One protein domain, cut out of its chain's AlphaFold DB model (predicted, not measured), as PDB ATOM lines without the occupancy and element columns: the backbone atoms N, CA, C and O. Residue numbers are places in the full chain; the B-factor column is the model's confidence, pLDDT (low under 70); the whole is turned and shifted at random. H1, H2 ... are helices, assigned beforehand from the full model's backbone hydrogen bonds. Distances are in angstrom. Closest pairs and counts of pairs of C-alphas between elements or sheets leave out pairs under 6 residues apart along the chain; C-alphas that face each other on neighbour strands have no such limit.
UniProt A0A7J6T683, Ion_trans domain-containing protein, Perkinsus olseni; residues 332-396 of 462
ATOM      1  N   MET A 332      26.200 183.346 -38.904       85.44
ATOM      2  CA  MET A 332      25.523 182.041 -38.850       85.44
ATOM      3  C   MET A 332      24.023 182.180 -38.573       85.44
ATOM      4  O   MET A 332      23.208 181.563 -39.257       85.44
ATOM      5  N   VAL A 333      23.644 183.027 -37.610       83.94
ATOM      6  CA  VAL A 333      22.230 183.286 -37.292       83.94
ATOM      7  C   VAL A 333      21.497 183.858 -38.505       83.94
ATOM      8  O   VAL A 333      20.365 183.464 -38.764       83.94
ATOM      9  N   ARG A 334      22.131 184.744 -39.284       80.19
ATOM     10  CA  ARG A 334      21.554 185.249 -40.540       80.19
ATOM     11  C   ARG A 334      21.324 184.130 -41.551       80.19
ATOM     12  O   ARG A 334      20.218 184.041 -42.064       80.19
ATOM     13  N   GLY A 335      22.296 183.243 -41.767       85.44
ATOM     14  CA  GLY A 335      22.109 182.083 -42.650       85.44
ATOM     15  C   GLY A 335      20.968 181.161 -42.194       85.44
ATOM     16  O   GLY A 335      20.183 180.666 -43.007       85.44
ATOM     17  N   LEU A 336      20.807 180.983 -40.879       87.38
ATOM     18  CA  LEU A 336      19.681 180.234 -40.316       87.38
ATOM     19  C   LEU A 336      18.335 180.946 -40.533       87.38
ATOM     20  O   LEU A 336      17.337 180.310 -40.863       87.38
ATOM     21  N   LEU A 337      18.295 182.270 -40.374       85.06
ATOM     22  CA  LEU A 337      17.100 183.069 -40.643       85.06
ATOM     23  C   LEU A 337      16.748 183.094 -42.136       85.06
ATOM     24  O   LEU A 337      15.574 183.058 -42.479       85.06
ATOM     25  N   GLU A 338      17.730 183.107 -43.033       83.88
ATOM     26  CA  GLU A 338      17.489 183.031 -44.480       83.88
ATOM     27  C   GLU A 338      16.893 181.675 -44.884       83.88
ATOM     28  O   GLU A 338      15.997 181.606 -45.726       83.88
ATOM     29  N   SER A 339      17.320 180.600 -44.219       91.75
ATOM     30  CA  SER A 339      16.749 179.258 -44.373       91.75
ATOM     31  C   SER A 339      15.467 179.032 -43.560       91.75
ATOM     32  O   SER A 339      14.862 177.964 -43.647       91.75
ATOM     33  N   SER A 340      14.963 180.024 -42.818       89.38
ATOM     34  CA  SER A 340      13.787 179.826 -41.960       89.38
ATOM     35  C   SER A 340      12.533 179.452 -42.751       89.38
ATOM     36  O   SER A 340      11.671 178.744 -42.240       89.38
ATOM     37  N   LEU A 341      12.416 179.915 -43.999       88.50
ATOM     38  CA  LEU A 341      11.276 179.605 -44.860       88.50
ATOM     39  C   LEU A 341      11.290 178.140 -45.305       88.50
ATOM     40  O   LEU A 341      10.242 177.499 -45.318       88.50
ATOM     41  N   THR A 342      12.458 177.589 -45.640       89.44
ATOM     42  CA  THR A 342      12.567 176.165 -45.982       89.44
ATOM     43  C   THR A 342      12.330 175.305 -44.747       89.44
ATOM     44  O   THR A 342      11.528 174.378 -44.815       89.44
ATOM     45  N   LEU A 343      12.908 175.680 -43.598       90.56
ATOM     46  CA  LEU A 343      12.651 175.027 -42.311       90.56
ATOM     47  C   LEU A 343      11.168 175.055 -41.929       90.56
ATOM     48  O   LEU A 343      10.646 174.056 -41.438       90.56
ATOM     49  N   PHE A 344      10.470 176.161 -42.197       91.31
ATOM     50  CA  PHE A 344       9.032 176.269 -41.968       91.31
ATOM     51  C   PHE A 344       8.253 175.237 -42.790       91.31
ATOM     52  O   PHE A 344       7.440 174.503 -42.232       91.31
ATOM     53  N   TRP A 345       8.525 175.115 -44.093       94.19
ATOM     54  CA  TRP A 345       7.859 174.109 -44.928       94.19
ATOM     55  C   TRP A 345       8.217 172.680 -44.526       94.19
ATOM     56  O   TRP A 345       7.339 171.820 -44.490       94.19
ATOM     57  N   THR A 346       9.475 172.424 -44.163       91.94
ATOM     58  CA  THR A 346       9.892 171.129 -43.619       91.94
ATOM     59  C   THR A 346       9.117 170.791 -42.345       91.94
ATOM     60  O   THR A 346       8.589 169.686 -42.228       91.94
ATOM     61  N   TYR A 347       8.967 171.749 -41.425       91.38
ATOM     62  CA  TYR A 347       8.178 171.577 -40.206       91.38
ATOM     63  C   TYR A 347       6.700 171.300 -40.508       91.38
ATOM     64  O   TYR A 347       6.108 170.415 -39.894       91.38
ATOM     65  N   VAL A 348       6.108 171.988 -41.492       94.12
ATOM     66  CA  VAL A 348       4.726 171.733 -41.936       94.12
ATOM     67  C   VAL A 348       4.557 170.294 -42.431       94.12
ATOM     68  O   VAL A 348       3.605 169.625 -42.035       94.12
ATOM     69  N   VAL A 349       5.484 169.792 -43.253       92.31
ATOM     70  CA  VAL A 349       5.435 168.408 -43.757       92.31
ATOM     71  C   VAL A 349       5.572 167.401 -42.615       92.31
ATOM     72  O   VAL A 349       4.754 166.489 -42.512       92.31
ATOM     73  N   ILE A 350       6.551 167.588 -41.723       90.44
ATOM     74  CA  ILE A 350       6.751 166.711 -40.558       90.44
ATOM     75  C   ILE A 350       5.504 166.714 -39.664       90.44
ATOM     76  O   ILE A 350       5.021 165.651 -39.277       90.44
ATOM     77  N   SER A 351       4.937 167.889 -39.385       89.81
ATOM     78  CA  SER A 351       3.722 168.020 -38.582       89.81
ATOM     79  C   SER A 351       2.515 167.348 -39.242       89.81
ATOM     80  O   SER A 351       1.705 166.754 -38.535       89.81
ATOM     81  N   ALA A 352       2.375 167.421 -40.569       91.94
ATOM     82  CA  ALA A 352       1.286 166.766 -41.296       91.94
ATOM     83  C   ALA A 352       1.398 165.236 -41.233       91.94
ATOM     84  O   ALA A 352       0.407 164.551 -40.984       91.94
ATOM     85  N   VAL A 353       2.610 164.698 -41.394       89.62
ATOM     86  CA  VAL A 353       2.878 163.262 -41.244       89.62
ATOM     87  C   VAL A 353       2.575 162.810 -39.813       89.62
ATOM     88  O   VAL A 353       1.808 161.866 -39.617       89.62
ATOM     89  N   CYS A 354       3.092 163.526 -38.808       89.06
ATOM     90  CA  CYS A 354       2.824 163.224 -37.400       89.06
ATOM     91  C   CYS A 354       1.331 163.306 -37.070       89.06
ATOM     92  O   CYS A 354       0.851 162.516 -36.268       89.06
ATOM     93  N   PHE A 355       0.580 164.214 -37.700       92.19
ATOM     94  CA  PHE A 355      -0.868 164.309 -37.522       92.19
ATOM     95  C   PHE A 355      -1.598 163.058 -38.025       92.19
ATOM     96  O   PHE A 355      -2.417 162.503 -37.297       92.19
ATOM     97  N   VAL A 356      -1.283 162.571 -39.232       92.25
ATOM     98  CA  VAL A 356      -1.925 161.368 -39.797       92.25
ATOM     99  C   VAL A 356      -1.626 160.133 -38.944       92.25
ATOM    100  O   VAL A 356      -2.545 159.404 -38.570       92.25
ATOM    101  N   PHE A 357      -0.359 159.918 -38.585       86.94
ATOM    102  CA  PHE A 357       0.022 158.787 -37.739       86.94
ATOM    103  C   PHE A 357      -0.472 158.946 -36.296       86.94
ATOM    104  O   PHE A 357      -0.930 157.976 -35.706       86.94
ATOM    105  N   GLY A 358      -0.479 160.160 -35.742       91.00
ATOM    106  CA  GLY A 358      -1.005 160.444 -34.404       91.00
ATOM    107  C   GLY A 358      -2.508 160.185 -34.311       91.00
ATOM    108  O   GLY A 358      -2.982 159.583 -33.349       91.00
ATOM    109  N   MET A 359      -3.263 160.544 -35.351       90.31
ATOM    110  CA  MET A 359      -4.670 160.162 -35.501       90.31
ATOM    111  C   MET A 359      -4.843 158.640 -35.562       90.31
ATOM    112  O   MET A 359      -5.725 158.097 -34.904       90.31
ATOM    113  N   ALA A 360      -3.994 157.927 -36.306       88.50
ATOM    114  CA  ALA A 360      -4.050 156.467 -36.344       88.50
ATOM    115  C   ALA A 360      -3.759 155.857 -34.960       88.50
ATOM    116  O   ALA A 360      -4.527 155.025 -34.484       88.50
ATOM    117  N   CYS A 361      -2.713 156.313 -34.266       85.31
ATOM    118  CA  CYS A 361      -2.359 155.826 -32.935       85.31
ATOM    119  C   CYS A 361      -3.451 156.106 -31.891       85.31
ATOM    120  O   CYS A 361      -3.780 155.211 -31.115       85.31
ATOM    121  N   THR A 362      -4.084 157.284 -31.889       88.62
ATOM    122  CA  THR A 362      -5.215 157.533 -30.970       88.62
ATOM    123  C   THR A 362      -6.380 156.584 -31.227       88.62
ATOM    124  O   THR A 362      -6.963 156.051 -30.284       88.62
ATOM    125  N   LEU A 363      -6.731 156.350 -32.494       87.88
ATOM    126  CA  LEU A 363      -7.871 155.511 -32.858       87.88
ATOM    127  C   LEU A 363      -7.608 154.024 -32.600       87.88
ATOM    128  O   LEU A 363      -8.475 153.344 -32.055       87.88
ATOM    129  N   PHE A 364      -6.428 153.528 -32.972       83.94
ATOM    130  CA  PHE A 364      -6.096 152.106 -32.895       83.94
ATOM    131  C   PHE A 364      -5.497 151.676 -31.556       83.94
ATOM    132  O   PHE A 364      -5.701 150.535 -31.165       83.94
ATOM    133  N   ILE A 365      -4.761 152.547 -30.860       82.31
ATOM    134  CA  ILE A 365      -4.064 152.207 -29.607       82.31
ATOM    135  C   ILE A 365      -4.787 152.836 -28.420       82.31
ATOM    136  O   ILE A 365      -5.152 152.127 -27.482       82.31
ATOM    137  N   GLY A 366      -5.016 154.152 -28.474       79.75
ATOM    138  CA  GLY A 366      -5.602 154.912 -27.367       79.75
ATOM    139  C   GLY A 366      -7.059 154.546 -27.086       79.75
ATOM    140  O   GLY A 366      -7.449 154.345 -25.940       79.75
ATOM    141  N   ARG A 367      -7.884 154.409 -28.128       81.94
ATOM    142  CA  ARG A 367      -9.328 154.142 -27.990       81.94
ATOM    143  C   ARG A 367      -9.713 152.665 -28.054       81.94
ATOM    144  O   ARG A 367     -10.903 152.352 -27.983       81.94
ATOM    145  N   TRP A 368      -8.742 151.763 -28.169       85.19
ATOM    146  CA  TRP A 368      -8.999 150.327 -28.219       85.19
ATOM    147  C   TRP A 368      -9.543 149.800 -26.885       85.19
ATOM    148  O   TRP A 368      -9.067 150.178 -25.816       85.19
ATOM    149  N   GLU A 369     -10.549 148.921 -26.947       76.44
ATOM    150  CA  GLU A 369     -11.363 148.505 -25.793       76.44
ATOM    151  C   GLU A 369     -10.527 147.922 -24.638       76.44
ATOM    152  O   GLU A 369     -10.809 148.216 -23.481       76.44
ATOM    153  N   GLY A 370      -9.455 147.175 -24.930       75.31
ATOM    154  CA  GLY A 370      -8.578 146.615 -23.894       75.31
ATOM    155  C   GLY A 370      -7.525 147.582 -23.333       75.31
ATOM    156  O   GLY A 370      -6.918 147.274 -22.315       75.31
ATOM    157  N   ASN A 371      -7.350 148.773 -23.923       75.38
ATOM    158  CA  ASN A 371      -6.407 149.801 -23.455       75.38
ATOM    159  C   ASN A 371      -7.092 150.982 -22.747       75.38
ATOM    160  O   ASN A 371      -6.415 151.855 -22.202       75.38
ATOM    161  N   LYS A 372      -8.431 151.011 -22.690       71.75
ATOM    162  CA  LYS A 372      -9.198 152.054 -21.978       71.75
ATOM    163  C   LYS A 372      -8.880 152.127 -20.478       71.75
ATOM    164  O   LYS A 372      -9.021 153.191 -19.886       71.75
ATOM    165  N   GLY A 373      -8.442 151.018 -19.877       73.94
ATOM    166  CA  GLY A 373      -8.065 150.943 -18.461       73.94
ATOM    167  C   GLY A 373      -6.586 151.209 -18.160       73.94
ATOM    168  O   GLY A 373      -6.234 151.334 -16.991       73.94
ATOM    169  N   ASN A 374      -5.715 151.297 -19.173       81.38
ATOM    170  CA  ASN A 374      -4.281 151.483 -18.959       81.38
ATOM    171  C   ASN A 374      -3.922 152.978 -18.958       81.38
ATOM    172  O   ASN A 374      -3.850 153.616 -20.010       81.38
ATOM    173  N   SER A 375      -3.680 153.534 -17.766       82.00
ATOM    174  CA  SER A 375      -3.345 154.952 -17.577       82.00
ATOM    175  C   SER A 375      -2.082 155.380 -18.330       82.00
ATOM    176  O   SER A 375      -1.998 156.526 -18.767       82.00
ATOM    177  N   GLU A 376      -1.127 154.469 -18.535       78.12
ATOM    178  CA  GLU A 376       0.121 154.754 -19.248       78.12
ATOM    179  C   GLU A 376      -0.138 154.976 -20.745       78.12
ATOM    180  O   GLU A 376       0.263 155.995 -21.307       78.12
ATOM    181  N   VAL A 377      -0.918 154.092 -21.374       79.75
ATOM    182  CA  VAL A 377      -1.298 154.217 -22.791       79.75
ATOM    183  C   VAL A 377      -2.158 155.459 -23.025       79.75
ATOM    184  O   VAL A 377      -1.964 156.152 -24.020       79.75
ATOM    185  N   GLN A 378      -3.062 155.791 -22.099       83.44
ATOM    186  CA  GLN A 378      -3.879 157.005 -22.202       83.44
ATOM    187  C   GLN A 378      -3.055 158.291 -22.055       83.44
ATOM    188  O   GLN A 378      -3.359 159.284 -22.710       83.44
ATOM    189  N   SER A 379      -1.981 158.277 -21.260       84.12
ATOM    190  CA  SER A 379      -1.079 159.430 -21.138       84.12
ATOM    191  C   SER A 379      -0.255 159.698 -22.402       84.12
ATOM    192  O   SER A 379       0.176 160.824 -22.617       84.12
ATOM    193  N   LEU A 380      -0.067 158.687 -23.257       83.06
ATOM    194  CA  LEU A 380       0.729 158.783 -24.485       83.06
ATOM    195  C   LEU A 380      -0.140 158.934 -25.740       83.06
ATOM    196  O   LEU A 380       0.215 159.688 -26.648       83.06
ATOM    197  N   PHE A 381      -1.277 158.228 -25.788       86.81
ATOM    198  CA  PHE A 381      -2.143 158.102 -26.965       86.81
ATOM    199  C   PHE A 381      -3.613 158.478 -26.728       86.81
ATOM    200  O   PHE A 381      -4.465 158.183 -27.567       86.81
ATOM    201  N   GLY A 382      -3.939 159.114 -25.598       83.62
ATOM    202  CA  GLY A 382      -5.323 159.466 -25.261       83.62
ATOM    203  C   GLY A 382      -5.935 160.493 -26.215       83.62
ATOM    204  O   GLY A 382      -7.056 160.308 -26.692       83.62
ATOM    205  N   ASP A 383      -5.162 161.524 -26.569       89.31
ATOM    206  CA  ASP A 383      -5.564 162.569 -27.512       89.31
ATOM    207  C   ASP A 383      -4.578 162.719 -28.673       89.31
ATOM    208  O   ASP A 383      -3.421 162.289 -28.629       89.31
ATOM    209  N   VAL A 384      -5.055 163.363 -29.741       90.19
ATOM    210  CA  VAL A 384      -4.307 163.539 -30.994       90.19
ATOM    211  C   VAL A 384      -3.033 164.362 -30.782       90.19
ATOM    212  O   VAL A 384      -1.984 163.903 -31.228       90.19
ATOM    213  N   PRO A 385      -3.045 165.508 -30.065       91.25
ATOM    214  CA  PRO A 385      -1.824 166.277 -29.823       91.25
ATOM    215  C   PRO A 385      -0.799 165.512 -28.981       91.25
ATOM    216  O   PRO A 385       0.394 165.613 -29.250       91.25
ATOM    217  N   LEU A 386      -1.256 164.717 -28.004       88.31
ATOM    218  CA  LEU A 386      -0.374 163.876 -27.193       88.31
ATOM    219  C   LEU A 386       0.253 162.772 -28.048       88.31
ATOM    220  O   LEU A 386       1.465 162.606 -28.030       88.31
ATOM    221  N   SER A 387      -0.536 162.108 -28.893       89.44
ATOM    222  CA  SER A 387      -0.025 161.080 -29.810       89.44
ATOM    223  C   SER A 387       0.968 161.643 -30.823       89.44
ATOM    224  O   SER A 387       1.985 161.018 -31.108       89.44
ATOM    225  N   MET A 388       0.699 162.839 -31.357       90.88
ATOM    226  CA  MET A 388       1.626 163.550 -32.240       90.88
ATOM    227  C   MET A 388       2.939 163.888 -31.529       90.88
ATOM    228  O   MET A 388       4.004 163.737 -32.123       90.88
ATOM    229  N   PHE A 389       2.872 164.336 -30.272       88.19
ATOM    230  CA  PHE A 389       4.051 164.639 -29.462       88.19
ATOM    231  C   PHE A 389       4.868 163.378 -29.157       88.19
ATOM    232  O   PHE A 389       6.072 163.369 -29.392       88.19
ATOM    233  N   THR A 390       4.209 162.289 -28.754       86.62
ATOM    234  CA  THR A 390       4.839 160.979 -28.536       86.62
ATOM    235  C   THR A 390       5.541 160.479 -29.805       86.62
ATOM    236  O   THR A 390       6.676 160.017 -29.749       86.62
ATOM    237  N   LEU A 391       4.922 160.630 -30.981       85.31
ATOM    238  CA  LEU A 391       5.549 160.272 -32.261       85.31
ATOM    239  C   LEU A 391       6.763 161.148 -32.599       85.31
ATOM    240  O   LEU A 391       7.747 160.645 -33.137       85.31
ATOM    241  N   LEU A 392       6.721 162.444 -32.277       85.38
ATOM    242  CA  LEU A 392       7.867 163.341 -32.452       85.38
ATOM    243  C   LEU A 392       9.039 162.968 -31.534       85.38
ATOM    244  O   LEU A 392      10.187 163.040 -31.976       85.38
ATOM    245  N   GLN A 393       8.761 162.548 -30.296       83.56
ATOM    246  CA  GLN A 393       9.778 162.038 -29.373       83.56
ATOM    247  C   GLN A 393      10.434 160.769 -29.928       83.56
ATOM    248  O   GLN A 393      11.652 160.721 -30.059       83.56
ATOM    249  N   VAL A 394       9.633 159.800 -30.385       79.44
ATOM    250  CA  VAL A 394      10.136 158.543 -30.973       79.44
ATOM    251  C   VAL A 394      10.972 158.778 -32.240       79.44
ATOM    252  O   VAL A 394      11.976 158.104 -32.453       79.44
ATOM    253  N   CYS A 395      10.588 159.738 -33.087       74.12
ATOM    254  CA  CYS A 395      11.338 160.084 -34.299       74.12
ATOM    255  C   CYS A 395      12.635 160.864 -34.026       74.12
ATOM    256  O   CYS A 395      13.472 160.982 -34.923       74.12
ATOM    257  N   SER A 396      12.803 161.431 -32.829       77.94
ATOM    258  CA  SER A 396      13.974 162.233 -32.475       77.94
ATOM    259  C   SER A 396      15.070 161.330 -31.892       77.94
ATOM    260  O   SER A 396      14.856 160.723 -30.847       77.94
TER     261      SER A 396
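What this domain is: This is residues 332 to 396 of the 462 residues of the protein "Ion_trans domain-containing protein" of Perkinsus olseni (UniProt A0A7J6T683). One long helix, H2, makes the length of a rod-like shape; near its last part the chain folds back, and the short H3 and the longer H4 pack on one side of that end, with H4 crossing H2 steeply. The other end, residues 332 to 349, with H1 and the first part of H2, sticks out free as an arm. The printed part has 65 residues with four named helices, H1, H2, H3 and H4 in that order, and no named strand: the class is all helix. It is only just loose, close to extended, with a radius of gyration of the C-alphas of 15.6 A, and its C-alphas span 51 by 18 by 14 A.

Where its parts are: H1 is residues 332 to 338, 9.9 A from first to last C-alpha, and C-alpha 332 stands at (25.523, 182.041, -38.850). After Ser 339 comes H2, residues 340 to 366, the longest helix, 34.8 A from C-alpha 340 to C-alpha 366 at (-5.602, 154.912, -27.367). H3 is residues 375 to 381, 10.0 A long. H4 is residues 384 to 395, 16.4 A long, and ends with C-alpha 395 at (11.338, 160.084, -34.299).

How they stand to each other: H1 and H2 meet only through their link, and H1 is apart from H3 and from H4. H2 and H3 form a helical hairpin: they touch, with the C-alphas of Gly 366 and Phe 381 the closest at 4.7 A, and run opposite ways at a steep tilt of 42 degrees. H2 touches H3 with residues 358 to 366 alone. H2 touches H4 with residues 354 to 362 alone, and the closest C-alphas are those of Gly 358 and Met 388, 4.6 A apart. These two helices run opposite ways at a tilt of 68 degrees, only just steep, and their centres are 8.5 A apart. H3 and H4 touch only at the corner by their link, about perpendicular at 82 degrees, with the C-alphas of Phe 381 and Ser 387 the closest at 4.6 A. In H1, H2, H3 and H4 every pair of O i and N i+4 is within hydrogen-bond range.

The domain as a whole: The two C-alphas farthest apart are those of Arg 334 and Gly 370, 51.7 A. Without residues 332 to 349, which stand free, the body has 47 residues and spans 31 by 16 by 13 A, with a radius of gyration of 10.0 A. The links H1 to H2 and H3 to H4 are tight, and the link H2 to H3, with 8 residues, is short; no link is long. The printed part has no cut. The mean pLDDT of the printed part is 85.8, and no printed residue is under 70.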